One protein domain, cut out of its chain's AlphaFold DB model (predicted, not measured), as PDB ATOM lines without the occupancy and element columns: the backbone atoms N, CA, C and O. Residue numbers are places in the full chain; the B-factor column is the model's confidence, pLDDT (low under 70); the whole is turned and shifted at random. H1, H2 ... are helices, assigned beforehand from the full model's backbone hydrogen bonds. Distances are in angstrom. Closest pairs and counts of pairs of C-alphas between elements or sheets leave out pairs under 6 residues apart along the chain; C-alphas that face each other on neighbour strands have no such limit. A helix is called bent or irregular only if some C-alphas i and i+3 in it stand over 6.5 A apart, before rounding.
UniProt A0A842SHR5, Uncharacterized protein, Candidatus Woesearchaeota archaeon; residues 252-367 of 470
ATOM      1  N   ILE A 252     176.290 183.325 146.921       70.38
ATOM      2  CA  ILE A 252     176.237 182.715 145.586       70.38
ATOM      3  C   ILE A 252     177.442 183.107 144.717       70.38
ATOM      4  O   ILE A 252     177.988 182.259 144.023       70.38
ATOM      5  N   GLU A 253     177.916 184.357 144.808       71.75
ATOM      6  CA  GLU A 253     179.115 184.820 144.097       71.75
ATOM      7  C   GLU A 253     180.348 184.059 144.613       71.75
ATOM      8  O   GLU A 253     181.137 183.563 143.819       71.75
ATOM      9  N   GLN A 254     180.482 183.883 145.937       70.19
ATOM     10  CA  GLN A 254     181.583 183.098 146.521       70.19
ATOM     11  C   GLN A 254     181.550 181.633 146.074       70.19
ATOM     12  O   GLN A 254     182.594 181.035 145.820       70.19
ATOM     13  N   LEU A 255     180.358 181.046 145.970       70.62
ATOM     14  CA  LEU A 255     180.191 179.682 145.479       70.62
ATOM     15  C   LEU A 255     180.607 179.550 144.012       70.62
ATOM     16  O   LEU A 255     181.350 178.631 143.682       70.62
ATOM     17  N   ILE A 256     180.167 180.476 143.159       72.88
ATOM     18  CA  ILE A 256     180.552 180.512 141.745       72.88
ATOM     19  C   ILE A 256     182.066 180.688 141.619       72.88
ATOM     20  O   ILE A 256     182.695 179.928 140.894       72.88
ATOM     21  N   ASN A 257     182.672 181.595 142.390       72.38
ATOM     22  CA  ASN A 257     184.126 181.772 142.413       72.38
ATOM     23  C   ASN A 257     184.850 180.461 142.759       72.38
ATOM     24  O   ASN A 257     185.805 180.086 142.086       72.38
ATOM     25  N   ASN A 258     184.393 179.740 143.783       72.12
ATOM     26  CA  ASN A 258     184.999 178.460 144.154       72.12
ATOM     27  C   ASN A 258     184.875 177.426 143.025       72.12
ATOM     28  O   ASN A 258     185.860 176.778 142.702       72.12
ATOM     29  N   LEU A 259     183.703 177.313 142.392       71.56
ATOM     30  CA  LEU A 259     183.484 176.370 141.289       71.56
ATOM     31  C   LEU A 259     184.348 176.696 140.066       71.56
ATOM     32  O   LEU A 259     184.948 175.797 139.490       71.56
ATOM     33  N   ILE A 260     184.459 177.973 139.696       67.38
ATOM     34  CA  ILE A 260     185.317 178.406 138.584       67.38
ATOM     35  C   ILE A 260     186.794 178.143 138.906       67.38
ATOM     36  O   ILE A 260     187.549 177.734 138.027       67.38
ATOM     37  N   THR A 261     187.203 178.339 140.162       68.81
ATOM     38  CA  THR A 261     188.569 178.018 140.605       68.81
ATOM     39  C   THR A 261     188.850 176.527 140.450       68.81
ATOM     40  O   THR A 261     189.877 176.178 139.875       68.81
ATOM     41  N   ASP A 262     187.919 175.672 140.888       69.12
ATOM     42  CA  ASP A 262     188.029 174.217 140.749       69.12
ATOM     43  C   ASP A 262     188.156 173.819 139.255       69.12
ATOM     44  O   ASP A 262     189.019 173.021 138.896       69.12
ATOM     45  N   TYR A 263     187.391 174.454 138.350       71.00
ATOM     46  CA  TYR A 263     187.509 174.214 136.901       71.00
ATOM     47  C   TYR A 263     188.882 174.603 136.338       71.00
ATOM     48  O   TYR A 263     189.423 173.881 135.506       71.00
ATOM     49  N   ARG A 264     189.462 175.723 136.790       62.91
ATOM     50  CA  ARG A 264     190.801 176.160 136.358       62.91
ATOM     51  C   ARG A 264     191.908 175.240 136.864       62.91
ATOM     52  O   ARG A 264     192.890 175.044 136.157       62.91
ATOM     53  N   THR A 265     191.790 174.711 138.082       59.00
ATOM     54  CA  THR A 265     192.807 173.801 138.632       59.00
ATOM     55  C   THR A 265     192.841 172.460 137.913       59.00
ATOM     56  O   THR A 265     193.918 171.888 137.785       59.00
ATOM     57  N   ASP A 266     191.699 171.995 137.399       58.69
ATOM     58  CA  ASP A 266     191.636 170.790 136.565       58.69
ATOM     59  C   ASP A 266     192.331 170.992 135.201       58.69
ATOM     60  O   ASP A 266     192.841 170.037 134.623       58.69
ATOM     61  N   GLU A 267     192.369 172.226 134.682       59.38
ATOM     62  CA  GLU A 267     193.018 172.566 133.402       59.38
ATOM     63  C   GLU A 267     194.530 172.824 133.525       59.38
ATOM     64  O   GLU A 267     195.270 172.677 132.552       59.38
ATOM     65  N   LEU A 268     195.000 173.255 134.698       53.59
ATOM     66  CA  LEU A 268     196.354 173.765 134.917       53.59
ATOM     67  C   LEU A 268     196.959 173.110 136.165       53.59
ATOM     68  O   LEU A 268     196.887 173.689 137.249       53.59
ATOM     69  N   ASP A 269     197.547 171.920 135.987       46.88
ATOM     70  CA  ASP A 269     198.230 171.094 137.000       46.88
ATOM     71  C   ASP A 269     198.642 171.863 138.290       46.88
ATOM     72  O   ASP A 269     199.645 172.585 138.338       46.88
ATOM     73  N   GLU A 270     197.823 171.706 139.339       42.34
ATOM     74  CA  GLU A 270     198.052 171.986 140.773       42.34
ATOM     75  C   GLU A 270     198.756 173.301 141.198       42.34
ATOM     76  O   GLU A 270     199.558 173.316 142.140       42.34
ATOM     77  N   LYS A 271     198.415 174.463 140.624       43.94
ATOM     78  CA  LYS A 271     198.734 175.756 141.278       43.94
ATOM     79  C   LYS A 271     197.492 176.453 141.813       43.94
ATOM     80  O   LYS A 271     196.437 176.450 141.194       43.94
ATOM     81  N   VAL A 272     197.636 177.102 142.974       43.78
ATOM     82  CA  VAL A 272     196.641 178.046 143.504       43.78
ATOM     83  C   VAL A 272     196.524 179.194 142.506       43.78
ATOM     84  O   VAL A 272     197.366 180.093 142.481       43.78
ATOM     85  N   ILE A 273     195.512 179.133 141.648       52.81
ATOM     86  CA  ILE A 273     195.259 180.144 140.627       52.81
ATOM     87  C   ILE A 273     194.255 181.144 141.190       52.81
ATOM     88  O   ILE A 273     193.153 180.787 141.602       52.81
ATOM     89  N   SER A 274     194.642 182.417 141.225       54.88
ATOM     90  CA  SER A 274     193.691 183.496 141.461       54.88
ATOM     91  C   SER A 274     192.833 183.700 140.217       54.88
ATOM     92  O   SER A 274     193.389 183.806 139.125       54.88
ATOM     93  N   LEU A 275     191.515 183.807 140.390       63.44
ATOM     94  CA  LEU A 275     190.625 184.214 139.304       63.44
ATOM     95  C   LEU A 275     190.907 185.654 138.872       63.44
ATOM     96  O   LEU A 275     191.167 186.531 139.706       63.44
ATOM     97  N   GLU A 276     190.804 185.879 137.572       71.81
ATOM     98  CA  GLU A 276     190.963 187.167 136.909       71.81
ATOM     99  C   GLU A 276     189.595 187.714 136.482       71.81
ATOM    100  O   GLU A 276     188.600 186.990 136.427       71.81
ATOM    101  N   TYR A 277     189.516 189.007 136.148       76.25
ATOM    102  CA  TYR A 277     188.269 189.568 135.618       76.25
ATOM    103  C   TYR A 277     187.824 188.876 134.327       76.25
ATOM    104  O   TYR A 277     186.624 188.718 134.127       76.25
ATOM    105  N   GLU A 278     188.755 188.412 133.490       76.06
ATOM    106  CA  GLU A 278     188.443 187.669 132.264       76.06
ATOM    107  C   GLU A 278     187.648 186.379 132.533       76.06
ATOM    108  O   GLU A 278     186.806 186.007 131.716       76.06
ATOM    109  N   ASP A 279     187.810 185.746 133.702       75.44
ATOM    110  CA  ASP A 279     187.061 184.537 134.077       75.44
ATOM    111  C   ASP A 279     185.569 184.797 134.333       75.44
ATOM    112  O   ASP A 279     184.790 183.851 134.433       75.44
ATOM    113  N   PHE A 280     185.169 186.070 134.423       80.75
ATOM    114  CA  PHE A 280     183.782 186.514 134.591       80.75
ATOM    115  C   PHE A 280     183.309 187.416 133.454       80.75
ATOM    116  O   PHE A 280     182.129 187.410 133.123       80.75
ATOM    117  N   VAL A 281     184.209 188.213 132.880       86.25
ATOM    118  CA  VAL A 281     183.925 189.333 131.976       86.25
ATOM    119  C   VAL A 281     184.500 189.024 130.592       86.25
ATOM    120  O   VAL A 281     185.348 189.734 130.063       86.25
ATOM    121  N   SER A 282     184.052 187.912 130.016       85.44
ATOM    122  CA  SER A 282     184.374 187.478 128.653       85.44
ATOM    123  C   SER A 282     183.340 186.461 128.159       85.44
ATOM    124  O   SER A 282     182.492 186.009 128.935       85.44
ATOM    125  N   ALA A 283     183.421 186.051 126.890       83.56
ATOM    126  CA  ALA A 283     182.614 184.943 126.368       83.56
ATOM    127  C   ALA A 283     182.839 183.643 127.167       83.56
ATOM    128  O   ALA A 283     181.881 182.958 127.532       83.56
ATOM    129  N   ARG A 284     184.102 183.336 127.502       82.31
ATOM    130  CA  ARG A 284     184.464 182.209 128.377       82.31
ATOM    131  C   ARG A 284     183.896 182.394 129.784       82.31
ATOM    132  O   ARG A 284     183.397 181.436 130.365       82.31
ATOM    133  N   GLY A 285     183.925 183.617 130.310       84.25
ATOM    134  CA  GLY A 285     183.396 183.933 131.633       84.25
ATOM    135  C   GLY A 285     181.891 183.699 131.751       84.25
ATOM    136  O   GLY A 285     181.438 183.110 132.730       84.25
ATOM    137  N   ILE A 286     181.121 184.051 130.718       88.56
ATOM    138  CA  ILE A 286     179.694 183.701 130.629       88.56
ATOM    139  C   ILE A 286     179.517 182.177 130.707       88.56
ATOM    140  O   ILE A 286     178.749 181.695 131.538       88.56
ATOM    141  N   GLY A 287     180.288 181.411 129.926       87.50
ATOM    142  CA  GLY A 287     180.262 179.944 129.967       87.50
ATOM    143  C   GLY A 287     180.603 179.360 131.343       87.50
ATOM    144  O   GLY A 287     179.894 178.481 131.839       87.50
ATOM    145  N   ASN A 288     181.635 179.893 132.000       83.38
ATOM    146  CA  ASN A 288     182.054 179.509 133.351       83.38
ATOM    147  C   ASN A 288     180.954 179.744 134.392       83.38
ATOM    148  O   ASN A 288     180.643 178.853 135.186       83.38
ATOM    149  N   ILE A 289     180.340 180.929 134.375       87.12
ATOM    150  CA  ILE A 289     179.258 181.288 135.296       87.12
ATOM    151  C   ILE A 289     178.056 180.354 135.093       87.12
ATOM    152  O   ILE A 289     177.489 179.849 136.063       87.12
ATOM    153  N   SER A 290     177.684 180.064 133.847       89.38
ATOM    154  CA  SER A 290     176.547 179.185 133.549       89.38
ATOM    155  C   SER A 290     176.799 177.732 133.908       89.38
ATOM    156  O   SER A 290     175.905 177.076 134.448       89.38
ATOM    157  N   ARG A 291     178.019 177.234 133.685       87.50
ATOM    158  CA  ARG A 291     178.454 175.919 134.170       87.50
ATOM    159  C   ARG A 291     178.355 175.846 135.696       87.50
ATOM    160  O   ARG A 291     177.790 174.888 136.220       87.50
ATOM    161  N   ALA A 292     178.798 176.883 136.407       84.94
ATOM    162  CA  ALA A 292     178.672 176.943 137.860       84.94
ATOM    163  C   ALA A 292     177.200 176.930 138.319       84.94
ATOM    164  O   ALA A 292     176.836 176.159 139.209       84.94
ATOM    165  N   TYR A 293     176.319 177.716 137.689       87.31
ATOM    166  CA  TYR A 293     174.884 177.688 138.003       87.31
ATOM    167  C   TYR A 293     174.228 176.339 137.700       87.31
ATOM    168  O   TYR A 293     173.405 175.869 138.491       87.31
ATOM    169  N   LYS A 294     174.608 175.684 136.603       89.81
ATOM    170  CA  LYS A 294     174.165 174.324 136.291       89.81
ATOM    171  C   LYS A 294     174.518 173.354 137.419       89.81
ATOM    172  O   LYS A 294     173.635 172.631 137.887       89.81
ATOM    173  N   GLU A 295     175.764 173.370 137.892       85.69
ATOM    174  CA  GLU A 295     176.200 172.517 139.003       85.69
ATOM    175  C   GLU A 295     175.398 172.797 140.278       85.69
ATOM    176  O   GLU A 295     174.936 171.871 140.948       85.69
ATOM    177  N   ILE A 296     175.133 174.069 140.584       84.00
ATOM    178  CA  ILE A 296     174.306 174.475 141.730       84.00
ATOM    179  C   ILE A 296     172.877 173.909 141.633       84.00
ATOM    180  O   ILE A 296     172.307 173.461 142.637       84.00
ATOM    181  N   ILE A 297     172.285 173.905 140.436       86.19
ATOM    182  CA  ILE A 297     170.929 173.393 140.198       86.19
ATOM    183  C   ILE A 297     170.891 171.865 140.307       86.19
ATOM    184  O   ILE A 297     170.050 171.322 141.036       86.19
ATOM    185  N   LYS A 298     171.802 171.175 139.610       84.44
ATOM    186  CA  LYS A 298     171.821 169.708 139.485       84.44
ATOM    187  C   LYS A 298     172.278 169.002 140.755       84.44
ATOM    188  O   LYS A 298     171.785 167.916 141.059       84.44
ATOM    189  N   THR A 299     173.179 169.606 141.523       78.94
ATOM    190  CA  THR A 299     173.764 168.958 142.700       78.94
ATOM    191  C   THR A 299     173.062 169.354 143.995       78.94
ATOM    192  O   THR A 299     172.393 170.386 144.118       78.94
ATOM    193  N   ASN A 300     173.205 168.514 145.021       69.38
ATOM    194  CA  ASN A 300     172.774 168.846 146.375       69.38
ATOM    195  C   ASN A 300     173.935 169.498 147.143       69.38
ATOM    196  O   ASN A 300     174.465 168.947 148.107       69.38
ATOM    197  N   ILE A 301     174.353 170.672 146.662       64.69
ATOM    198  CA  ILE A 301     175.601 171.352 147.045       64.69
ATOM    199  C   ILE A 301     175.624 171.835 148.513       64.69
ATOM    200  O   ILE A 301     176.666 172.204 149.045       64.69
ATOM    201  N   PHE A 302     174.489 171.738 149.216       58.78
ATOM    202  CA  PHE A 302     174.300 172.102 150.626       58.78
ATOM    203  C   PHE A 302     175.327 171.487 151.590       58.78
ATOM    204  O   PHE A 302     175.699 172.139 152.564       58.78
ATOM    205  N   ARG A 303     175.817 170.263 151.330       54.91
ATOM    206  CA  ARG A 303     176.864 169.636 152.164       54.91
ATOM    207  C   ARG A 303     178.239 170.283 151.979       54.91
ATOM    208  O   ARG A 303     178.979 170.402 152.947       54.91
ATOM    209  N   THR A 304     178.558 170.733 150.770       55.59
ATOM    210  CA  THR A 304     179.838 171.374 150.425       55.59
ATOM    211  C   THR A 304     179.879 172.840 150.882       55.59
ATOM    212  O   THR A 304     180.945 173.377 151.178       55.59
ATOM    213  N   LEU A 305     178.710 173.484 150.993       56.12
ATOM    214  CA  LEU A 305     178.559 174.900 151.345       56.12
ATOM    215  C   LEU A 305     178.820 175.229 152.814       56.12
ATOM    216  O   LEU A 305     179.230 176.353 153.107       56.12
ATOM    217  N   PHE A 306     178.615 174.266 153.725       56.38
ATOM    218  CA  PHE A 306     178.650 174.493 155.179       56.38
ATOM    219  C   PHE A 306     179.956 175.126 155.678       56.38
ATOM    220  O   PHE A 306     179.933 175.918 156.616       56.38
ATOM    221  N   ASN A 307     181.069 174.847 154.993       58.53
ATOM    222  CA  ASN A 307     182.397 175.318 155.383       58.53
ATOM    223  C   ASN A 307     182.945 176.457 154.502       58.53
ATOM    224  O   ASN A 307     183.985 177.016 154.840       58.53
ATOM    225  N   LYS A 308     182.291 176.791 153.377       59.69
ATOM    226  CA  LYS A 308     182.847 177.700 152.354       59.69
ATOM    227  C   LYS A 308     182.193 179.091 152.305       59.69
ATOM    228  O   LYS A 308     182.762 179.974 151.676       59.69
ATOM    229  N   VAL A 309     181.037 179.308 152.951       63.62
ATOM    230  CA  VAL A 309     180.287 180.584 152.887       63.62
ATOM    231  C   VAL A 309     179.937 181.103 154.295       63.62
ATOM    232  O   VAL A 309     179.407 180.332 155.101       63.62
ATOM    233  N   PRO A 310     180.147 182.396 154.623       66.00
ATOM    234  CA  PRO A 310     179.795 182.965 155.926       66.00
ATOM    235  C   PRO A 310     178.296 182.868 156.249       66.00
ATOM    236  O   PRO A 310     177.471 183.318 155.460       66.00
ATOM    237  N   LEU A 311     177.943 182.401 157.458       67.12
ATOM    238  CA  LEU A 311     176.561 182.211 157.957       67.12
ATOM    239  C   LEU A 311     175.583 183.362 157.649       67.12
ATOM    240  O   LEU A 311     174.419 183.126 157.341       67.12
ATOM    241  N   ARG A 312     176.047 184.615 157.694       67.81
ATOM    242  CA  ARG A 312     175.224 185.810 157.423       67.81
ATOM    243  C   ARG A 312     174.695 185.896 155.984       67.81
ATOM    244  O   ARG A 312     173.698 186.568 155.746       67.81
ATOM    245  N   GLU A 313     175.348 185.232 155.033       69.56
ATOM    246  CA  GLU A 313     174.998 185.271 153.604       69.56
ATOM    247  C   GLU A 313     174.130 184.079 153.184       69.56
ATOM    248  O   GLU A 313     173.630 184.032 152.061       69.56
ATOM    249  N   TRP A 314     173.894 183.141 154.108       72.06
ATOM    250  CA  TRP A 314     173.165 181.908 153.835       72.06
ATOM    251  C   TRP A 314     171.732 182.165 153.429       72.06
ATOM    252  O   TRP A 314     171.273 181.573 152.467       72.06
ATOM    253  N   LYS A 315     171.022 183.059 154.122       73.56
ATOM    254  CA  LYS A 315     169.598 183.280 153.850       73.56
ATOM    255  C   LYS A 315     169.351 183.652 152.381       73.56
ATOM    256  O   LYS A 315     168.560 182.989 151.722       73.56
ATOM    257  N   ASN A 316     170.084 184.643 151.872       72.44
ATOM    258  CA  ASN A 316     169.945 185.114 150.492       72.44
ATOM    259  C   ASN A 316     170.435 184.062 149.487       72.44
ATOM    260  O   ASN A 316     169.793 183.834 148.470       72.44
ATOM    261  N   MET A 317     171.545 183.381 149.792       77.00
ATOM    262  CA  MET A 317     172.065 182.305 148.947       77.00
ATOM    263  C   MET A 317     171.075 181.136 148.835       77.00
ATOM    264  O   MET A 317     170.855 180.615 147.748       77.00
ATOM    265  N   LEU A 318     170.466 180.720 149.947       81.00
ATOM    266  CA  LEU A 318     169.502 179.623 149.972       81.00
ATOM    267  C   LEU A 318     168.214 179.976 149.232       81.00
ATOM    268  O   LEU A 318     167.666 179.124 148.537       81.00
ATOM    269  N   GLU A 319     167.747 181.215 149.371       83.12
ATOM    270  CA  GLU A 319     166.603 181.729 148.622       83.12
ATOM    271  C   GLU A 319     166.878 181.726 147.111       83.12
ATOM    272  O   GLU A 319     166.058 181.231 146.338       83.12
ATOM    273  N   GLU A 320     168.064 182.173 146.695       83.88
ATOM    274  CA  GLU A 320     168.486 182.163 145.293       83.88
ATOM    275  C   GLU A 320     168.572 180.734 144.727       83.88
ATOM    276  O   GLU A 320     167.972 180.434 143.694       83.88
ATOM    277  N   ILE A 321     169.222 179.808 145.444       85.12
ATOM    278  CA  ILE A 321     169.287 178.386 145.054       85.12
ATOM    279  C   ILE A 321     167.881 177.783 144.963       85.12
ATOM    280  O   ILE A 321     167.587 177.005 144.052       85.12
ATOM    281  N   TRP A 322     166.999 178.117 145.906       87.50
ATOM    282  CA  TRP A 322     165.627 177.627 145.900       87.50
ATOM    283  C   TRP A 322     164.843 178.142 144.689       87.50
ATOM    284  O   TRP A 322     164.157 177.347 144.042       87.50
ATOM    285  N   ASN A 323     164.990 179.423 144.344       89.56
ATOM    286  CA  ASN A 323     164.378 180.019 143.158       89.56
ATOM    287  C   ASN A 323     164.884 179.357 141.871       89.56
ATOM    288  O   ASN A 323     164.060 178.928 141.068       89.56
ATOM    289  N   LEU A 324     166.200 179.165 141.723       89.69
ATOM    290  CA  LEU A 324     166.804 178.467 140.580       89.69
ATOM    291  C   LEU A 324     166.279 177.032 140.437       89.69
ATOM    292  O   LEU A 324     165.879 176.609 139.357       89.69
ATOM    293  N   LYS A 325     166.203 176.273 141.538       91.25
ATOM    294  CA  LYS A 325     165.664 174.900 141.514       91.25
ATOM    295  C   LYS A 325     164.154 174.847 141.297       91.25
ATOM    296  O   LYS A 325     163.627 173.823 140.853       91.25
ATOM    297  N   ARG A 326     163.417 175.888 141.681       93.62
ATOM    298  CA  ARG A 326     161.986 176.008 141.382       93.62
ATOM    299  C   ARG A 326     161.782 176.276 139.895       93.62
ATOM    300  O   ARG A 326     161.016 175.538 139.289       93.62
ATOM    301  N   ASP A 327     162.505 177.240 139.342       95.56
ATOM    302  CA  ASP A 327     162.469 177.590 137.922       95.56
ATOM    303  C   ASP A 327     162.860 176.396 137.037       95.56
ATOM    304  O   ASP A 327     162.104 176.000 136.156       95.56
ATOM    305  N   TYR A 328     163.945 175.693 137.386       94.12
ATOM    306  CA  TYR A 328     164.344 174.441 136.731       94.12
ATOM    307  C   TYR A 328     163.232 173.380 136.701       94.12
ATOM    308  O   TYR A 328     163.069 172.668 135.716       94.12
ATOM    309  N   ARG A 329     162.445 173.244 137.777       94.88
ATOM    310  CA  ARG A 329     161.336 172.273 137.812       94.88
ATOM    311  C   ARG A 329     160.163 172.685 136.927       94.88
ATOM    312  O   ARG A 329     159.425 171.805 136.497       94.88
ATOM    313  N   GLN A 330     159.975 173.984 136.711       95.81
ATOM    314  CA  GLN A 330     158.900 174.529 135.883       95.81
ATOM    315  C   GLN A 330     159.259 174.478 134.395       95.81
ATOM    316  O   GLN A 330     158.408 174.108 133.596       95.81
ATOM    317  N   ASN A 331     160.523 174.739 134.055       94.69
ATOM    318  CA  ASN A 331     161.034 174.852 132.682       94.69
ATOM    319  C   ASN A 331     162.023 173.719 132.343       94.69
ATOM    320  O   ASN A 331     163.094 173.931 131.778       94.69
ATOM    321  N   LYS A 332     161.725 172.497 132.805       93.94
ATOM    322  CA  LYS A 332     162.699 171.394 132.830       93.94
ATOM    323  C   LYS A 332     163.271 171.069 131.449       93.94
ATOM    324  O   LYS A 332     164.464 170.808 131.353       93.94
ATOM    325  N   GLU A 333     162.437 171.044 130.414       94.69
ATOM    326  CA  GLU A 333     162.847 170.660 129.059       94.69
ATOM    327  C   GLU A 333     163.874 171.644 128.482       94.69
ATOM    328  O   GLU A 333     164.950 171.234 128.044       94.69
ATOM    329  N   GLU A 334     163.597 172.940 128.594       93.19
ATOM    330  CA  GLU A 334     164.474 174.025 128.155       93.19
ATOM    331  C   GLU A 334     165.806 174.013 128.914       93.19
ATOM    332  O   GLU A 334     166.873 174.141 128.310       93.19
ATOM    333  N   TYR A 335     165.770 173.781 130.229       94.25
ATOM    334  CA  TYR A 335     166.987 173.636 131.024       94.25
ATOM    335  C   TYR A 335     167.819 172.420 130.616       94.25
ATOM    336  O   TYR A 335     169.037 172.533 130.530       94.25
ATOM    337  N   GLU A 336     167.208 171.253 130.378       94.62
ATOM    338  CA  GLU A 336     167.962 170.074 129.925       94.62
ATOM    339  C   GLU A 336     168.583 170.300 128.543       94.62
ATOM    340  O   GLU A 336     169.723 169.890 128.321       94.62
ATOM    341  N   LYS A 337     167.889 171.011 127.645       93.62
ATOM    342  CA  LYS A 337     168.447 171.420 126.351       93.62
ATOM    343  C   LYS A 337     169.678 172.309 126.541       93.62
ATOM    344  O   LYS A 337     170.742 171.993 126.011       93.62
ATOM    345  N   LEU A 338     169.564 173.374 127.339       92.50
ATOM    346  CA  LEU A 338     170.686 174.269 127.640       92.50
ATOM    347  C   LEU A 338     171.846 173.524 128.315       92.50
ATOM    348  O   LEU A 338     173.010 173.728 127.979       92.50
ATOM    349  N   PHE A 339     171.551 172.627 129.253       93.62
ATOM    350  CA  PHE A 339     172.567 171.829 129.930       93.62
ATOM    351  C   PHE A 339     173.291 170.864 128.997       93.62
ATOM    352  O   PHE A 339     174.495 170.682 129.187       93.62
ATOM    353  N   GLY A 340     172.588 170.286 128.020       91.62
ATOM    354  CA  GLY A 340     173.184 169.469 126.967       91.62
ATOM    355  C   GLY A 340     174.166 170.269 126.114       91.62
ATOM    356  O   GLY A 340     175.290 169.815 125.915       91.62
ATOM    357  N   ILE A 341     173.787 171.491 125.715       90.62
ATOM    358  CA  ILE A 341     174.669 172.417 124.984       90.62
ATOM    359  C   ILE A 341     175.918 172.734 125.818       90.62
ATOM    360  O   ILE A 341     177.037 172.605 125.327       90.62
ATOM    361  N   ILE A 342     175.752 173.083 127.098       88.31
ATOM    362  CA  ILE A 342     176.881 173.366 127.999       88.31
ATOM    363  C   ILE A 342     177.827 172.155 128.092       88.31
ATOM    364  O   ILE A 342     179.038 172.328 127.976       88.31
ATOM    365  N   ASP A 343     177.307 170.933 128.265       87.94
ATOM    366  CA  ASP A 343     178.142 169.721 128.352       87.94
ATOM    367  C   ASP A 343     178.868 169.399 127.051       87.94
ATOM    368  O   ASP A 343     180.003 168.928 127.068       87.94
ATOM    369  N   GLU A 344     178.212 169.592 125.911       89.94
ATOM    370  CA  GLU A 344     178.829 169.417 124.602       89.94
ATOM    371  C   GLU A 344     179.985 170.397 124.402       89.94
ATOM    372  O   GLU A 344     181.108 169.969 124.138       89.94
ATOM    373  N   LYS A 345     179.747 171.693 124.626       85.44
ATOM    374  CA  LYS A 345     180.765 172.731 124.435       85.44
ATOM    375  C   LYS A 345     181.933 172.591 125.401       85.44
ATOM    376  O   LYS A 345     183.074 172.756 124.988       85.44
ATOM    377  N   VAL A 346     181.690 172.224 126.660       80.94
ATOM    378  CA  VAL A 346     182.776 171.942 127.612       80.94
ATOM    379  C   VAL A 346     183.590 170.720 127.173       80.94
ATOM    380  O   VAL A 346     184.816 170.793 127.173       80.94
ATOM    381  N   ARG A 347     182.947 169.623 126.743       83.50
ATOM    382  CA  ARG A 347     183.657 168.419 126.263       83.50
ATOM    383  C   ARG A 347     184.516 168.683 125.029       83.50
ATOM    384  O   ARG A 347     185.579 168.085 124.910       83.50
ATOM    385  N   ASN A 348     184.074 169.579 124.151       78.12
ATOM    386  CA  ASN A 348     184.795 169.940 122.931       78.12
ATOM    387  C   ASN A 348     185.828 171.065 123.141       78.12
ATOM    388  O   ASN A 348     186.437 171.510 122.175       78.12
ATOM    389  N   ASN A 349     186.032 171.542 124.378       73.69
ATOM    390  CA  ASN A 349     186.886 172.696 124.692       73.69
ATOM    391  C   ASN A 349     186.445 174.011 123.997       73.69
ATOM    392  O   ASN A 349     187.244 174.892 123.687       73.69
ATOM    393  N   GLU A 350     185.140 174.164 123.777       78.06
ATOM    394  CA  GLU A 350     184.492 175.281 123.076       78.06
ATOM    395  C   GLU A 350     183.734 176.213 124.038       78.06
ATOM    396  O   GLU A 350     182.699 176.785 123.698       78.06
ATOM    397  N   ILE A 351     184.219 176.369 125.273       78.88
ATOM    398  CA  ILE A 351     183.500 177.080 126.345       78.88
ATOM    399  C   ILE A 351     183.096 178.524 125.987       78.88
ATOM    400  O   ILE A 351     182.088 179.031 126.475       78.88
ATOM    401  N   THR A 352     183.843 179.184 125.102       74.62
ATOM    402  CA  THR A 352     183.548 180.537 124.607       74.62
ATOM    403  C   THR A 352     182.268 180.601 123.775       74.62
ATOM    404  O   THR A 352     181.597 181.631 123.775       74.62
ATOM    405  N   GLN A 353     181.886 179.505 123.116       79.88
ATOM    406  CA  GLN A 353     180.661 179.418 122.318       79.88
ATOM    407  C   GLN A 353     179.403 179.315 123.199       79.88
ATOM    408  O   GLN A 353     178.305 179.618 122.747       79.88
ATOM    409  N   ILE A 354     179.533 178.979 124.489       83.00
ATOM    410  CA  ILE A 354     178.392 179.027 125.422       83.00
ATOM    411  C   ILE A 354     177.857 180.461 125.538       83.00
ATOM    412  O   ILE A 354     176.652 180.663 125.660       83.00
ATOM    413  N   GLY A 355     178.733 181.466 125.449       78.81
ATOM    414  CA  GLY A 355     178.328 182.869 125.483       78.81
ATOM    415  C   GLY A 355     177.401 183.264 124.330       78.81
ATOM    416  O   GLY A 355     176.451 184.014 124.555       78.81
ATOM    417  N   SER A 356     177.637 182.747 123.116       78.38
ATOM    418  CA  SER A 356     176.735 182.980 121.981       78.38
ATOM    419  C   SER A 356     175.401 182.270 122.172       78.38
ATOM    420  O   SER A 356     174.372 182.914 122.012       78.38
ATOM    421  N   GLU A 357     175.416 181.009 122.612       85.31
ATOM    422  CA  GLU A 357     174.202 180.214 122.869       85.31
ATOM    423  C   GLU A 357     173.309 180.859 123.936       85.31
ATOM    424  O   GLU A 357     172.097 180.958 123.778       85.31
ATOM    425  N   ILE A 358     173.908 181.368 125.016       83.50
ATOM    426  CA  ILE A 358     173.185 182.100 126.063       83.50
ATOM    427  C   ILE A 358     172.589 183.397 125.540       83.50
ATOM    428  O   ILE A 358     171.510 183.790 125.973       83.50
ATOM    429  N   GLY A 359     173.264 184.048 124.596       78.38
ATOM    430  CA  GLY A 359     172.752 185.262 123.987       78.38
ATOM    431  C   GLY A 359     171.550 185.060 123.068       78.38
ATOM    432  O   GLY A 359     170.987 186.068 122.646       78.38
ATOM    433  N   GLU A 360     171.170 183.827 122.741       82.94
ATOM    434  CA  GLU A 360     169.945 183.533 121.985       82.94
ATOM    435  C   GLU A 360     168.695 183.482 122.877       82.94
ATOM    436  O   GLU A 360     167.575 183.529 122.374       82.94
ATOM    437  N   TYR A 361     168.870 183.424 124.201       83.12
ATOM    438  CA  TYR A 361     167.768 183.477 125.156       83.12
ATOM    439  C   TYR A 361     167.395 184.927 125.463       83.12
ATOM    440  O   TYR A 361     168.255 185.787 125.678       83.12
ATOM    441  N   ASN A 362     166.095 185.192 125.542       78.75
ATOM    442  CA  ASN A 362     165.588 186.457 126.039       78.75
ATOM    443  C   ASN A 362     165.590 186.465 127.564       78.75
ATOM    444  O   ASN A 362     165.533 185.438 128.246       78.75
ATOM    445  N   ARG A 363     165.614 187.675 128.116       77.44
ATOM    446  CA  ARG A 363     165.482 187.855 129.553       77.44
ATOM    447  C   ARG A 363     164.132 187.313 130.031       77.44
ATOM    448  O   ARG A 363     163.090 187.681 129.490       77.44
ATOM    449  N   GLY A 364     164.156 186.525 131.100       80.31
ATOM    450  CA  GLY A 364     162.971 185.880 131.661       80.31
ATOM    451  C   GLY A 364     162.632 184.521 131.047       80.31
ATOM    452  O   GLY A 364     161.734 183.866 131.574       80.31
ATOM    453  N   ASP A 365     163.355 184.069 130.012       85.56
ATOM    454  CA  ASP A 365     163.191 182.713 129.474       85.56
ATOM    455  C   ASP A 365     163.629 181.669 130.509       85.56
ATOM    456  O   ASP A 365     162.900 180.723 130.794       85.56
ATOM    457  N   LEU A 366     164.814 181.857 131.105       91.69
ATOM    458  CA  LEU A 366     165.371 180.987 132.143       91.69
ATOM    459  C   LEU A 366     166.089 181.824 133.204       91.69
ATOM    460  O   LEU A 366     166.968 182.628 132.886       91.69
ATOM    461  N   LEU A 367     165.803 181.577 134.485       91.50
ATOM    462  CA  LEU A 367     166.428 182.324 135.581       91.50
ATOM    463  C   LEU A 367     167.960 182.171 135.593       91.50
ATOM    464  O   LEU A 367     168.668 183.117 135.925       91.50
TER     465      LEU A 367
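What this domain is: This is residues 252 to 367 of the 470 residues of an uncharacterized protein of Candidatus Woesearchaeota archaeon (UniProt A0A842SHR5). What shape does the domain have? H2 runs through the middle of an all-helix body, with H1 crossing it on one side, the H5 and H6 hairpin on the other, and the long helix H4 laid across one end. Residues 266 to 271 stick out. What is printed? There are 116 residues with six named helices, H1 to H6 in chain order, and no named strand; helix packing is mostly crossed, one of five tilted pairs being shallow. The whole is compact, with a radius of gyration of the C-alphas of 14.4 A and spans of 33 by 33 by 21 A.

How they stand to each other: What does the longest helix meet? H4, residues 311 to 330, touches H2, residues 283 to 298, about perpendicular at 86 degrees; residues 321 to 328 alone meet 296 to 297, and the closest C-alphas, Ile 297 and Lys 325, are 5.6 A apart. What else touches H2, the hub? H1, residues 252 to 267, touches it with 256 to 260 alone, closest C-alphas Ile 256 and Ala 292 at 5.6 A, opposite ways at a steep tilt of 69.8 degrees, only just short of about perpendicular. H6, residues 353 to 358, touches it at 4.8 A between C-alphas Ala 283 and Gly 355, and H5, residues 332 to 347, only just touches it, with 3 pairs of C-alphas within 8 A, the closest being Arg 291 and Ile 342 at 6.9 A. H5 and H6 form a hairpin at a shallow tilt of 13 degrees, closest C-alphas Ile 342 and Ile 354 at 6.4 A. Where is H3? H3, residues 302 to 305, is apart from H2 and H4 and close but not clearly touching H1, at 7.7 A between C-alphas Leu 255 and Leu 305. Do the backbones hold? Every O i to N i+4 pair is within hydrogen-bond range in H1, H2, H5 and H6, and 14 of 16 are in H4; H3 is too short for such a pair.

Where its parts are: Where does H4 lie? It runs 29.3 A from C-alpha 311 at (176.561, 182.211, 157.957) to C-alpha 330 at (158.900, 174.529, 135.883), and is irregular, with C-alphas 312 and 315 7.1 A apart. How long are the others? H1 is 23.1 A, beginning at (176.237, 182.715, 145.586); H2 is 22.8 A and H5 22.2 A.

The domain as a whole: How far does it reach? The two C-alphas farthest apart, Lys 271 and Gln 330, are 40.2 A apart. Are there cuts or long links? The printed part has no cut, and H1 to H2 is the long link, residues 268 to 282. Where is confidence low? pLDDT is under 70 at residues 260 to 262, 264 to 275 and 300 to 313.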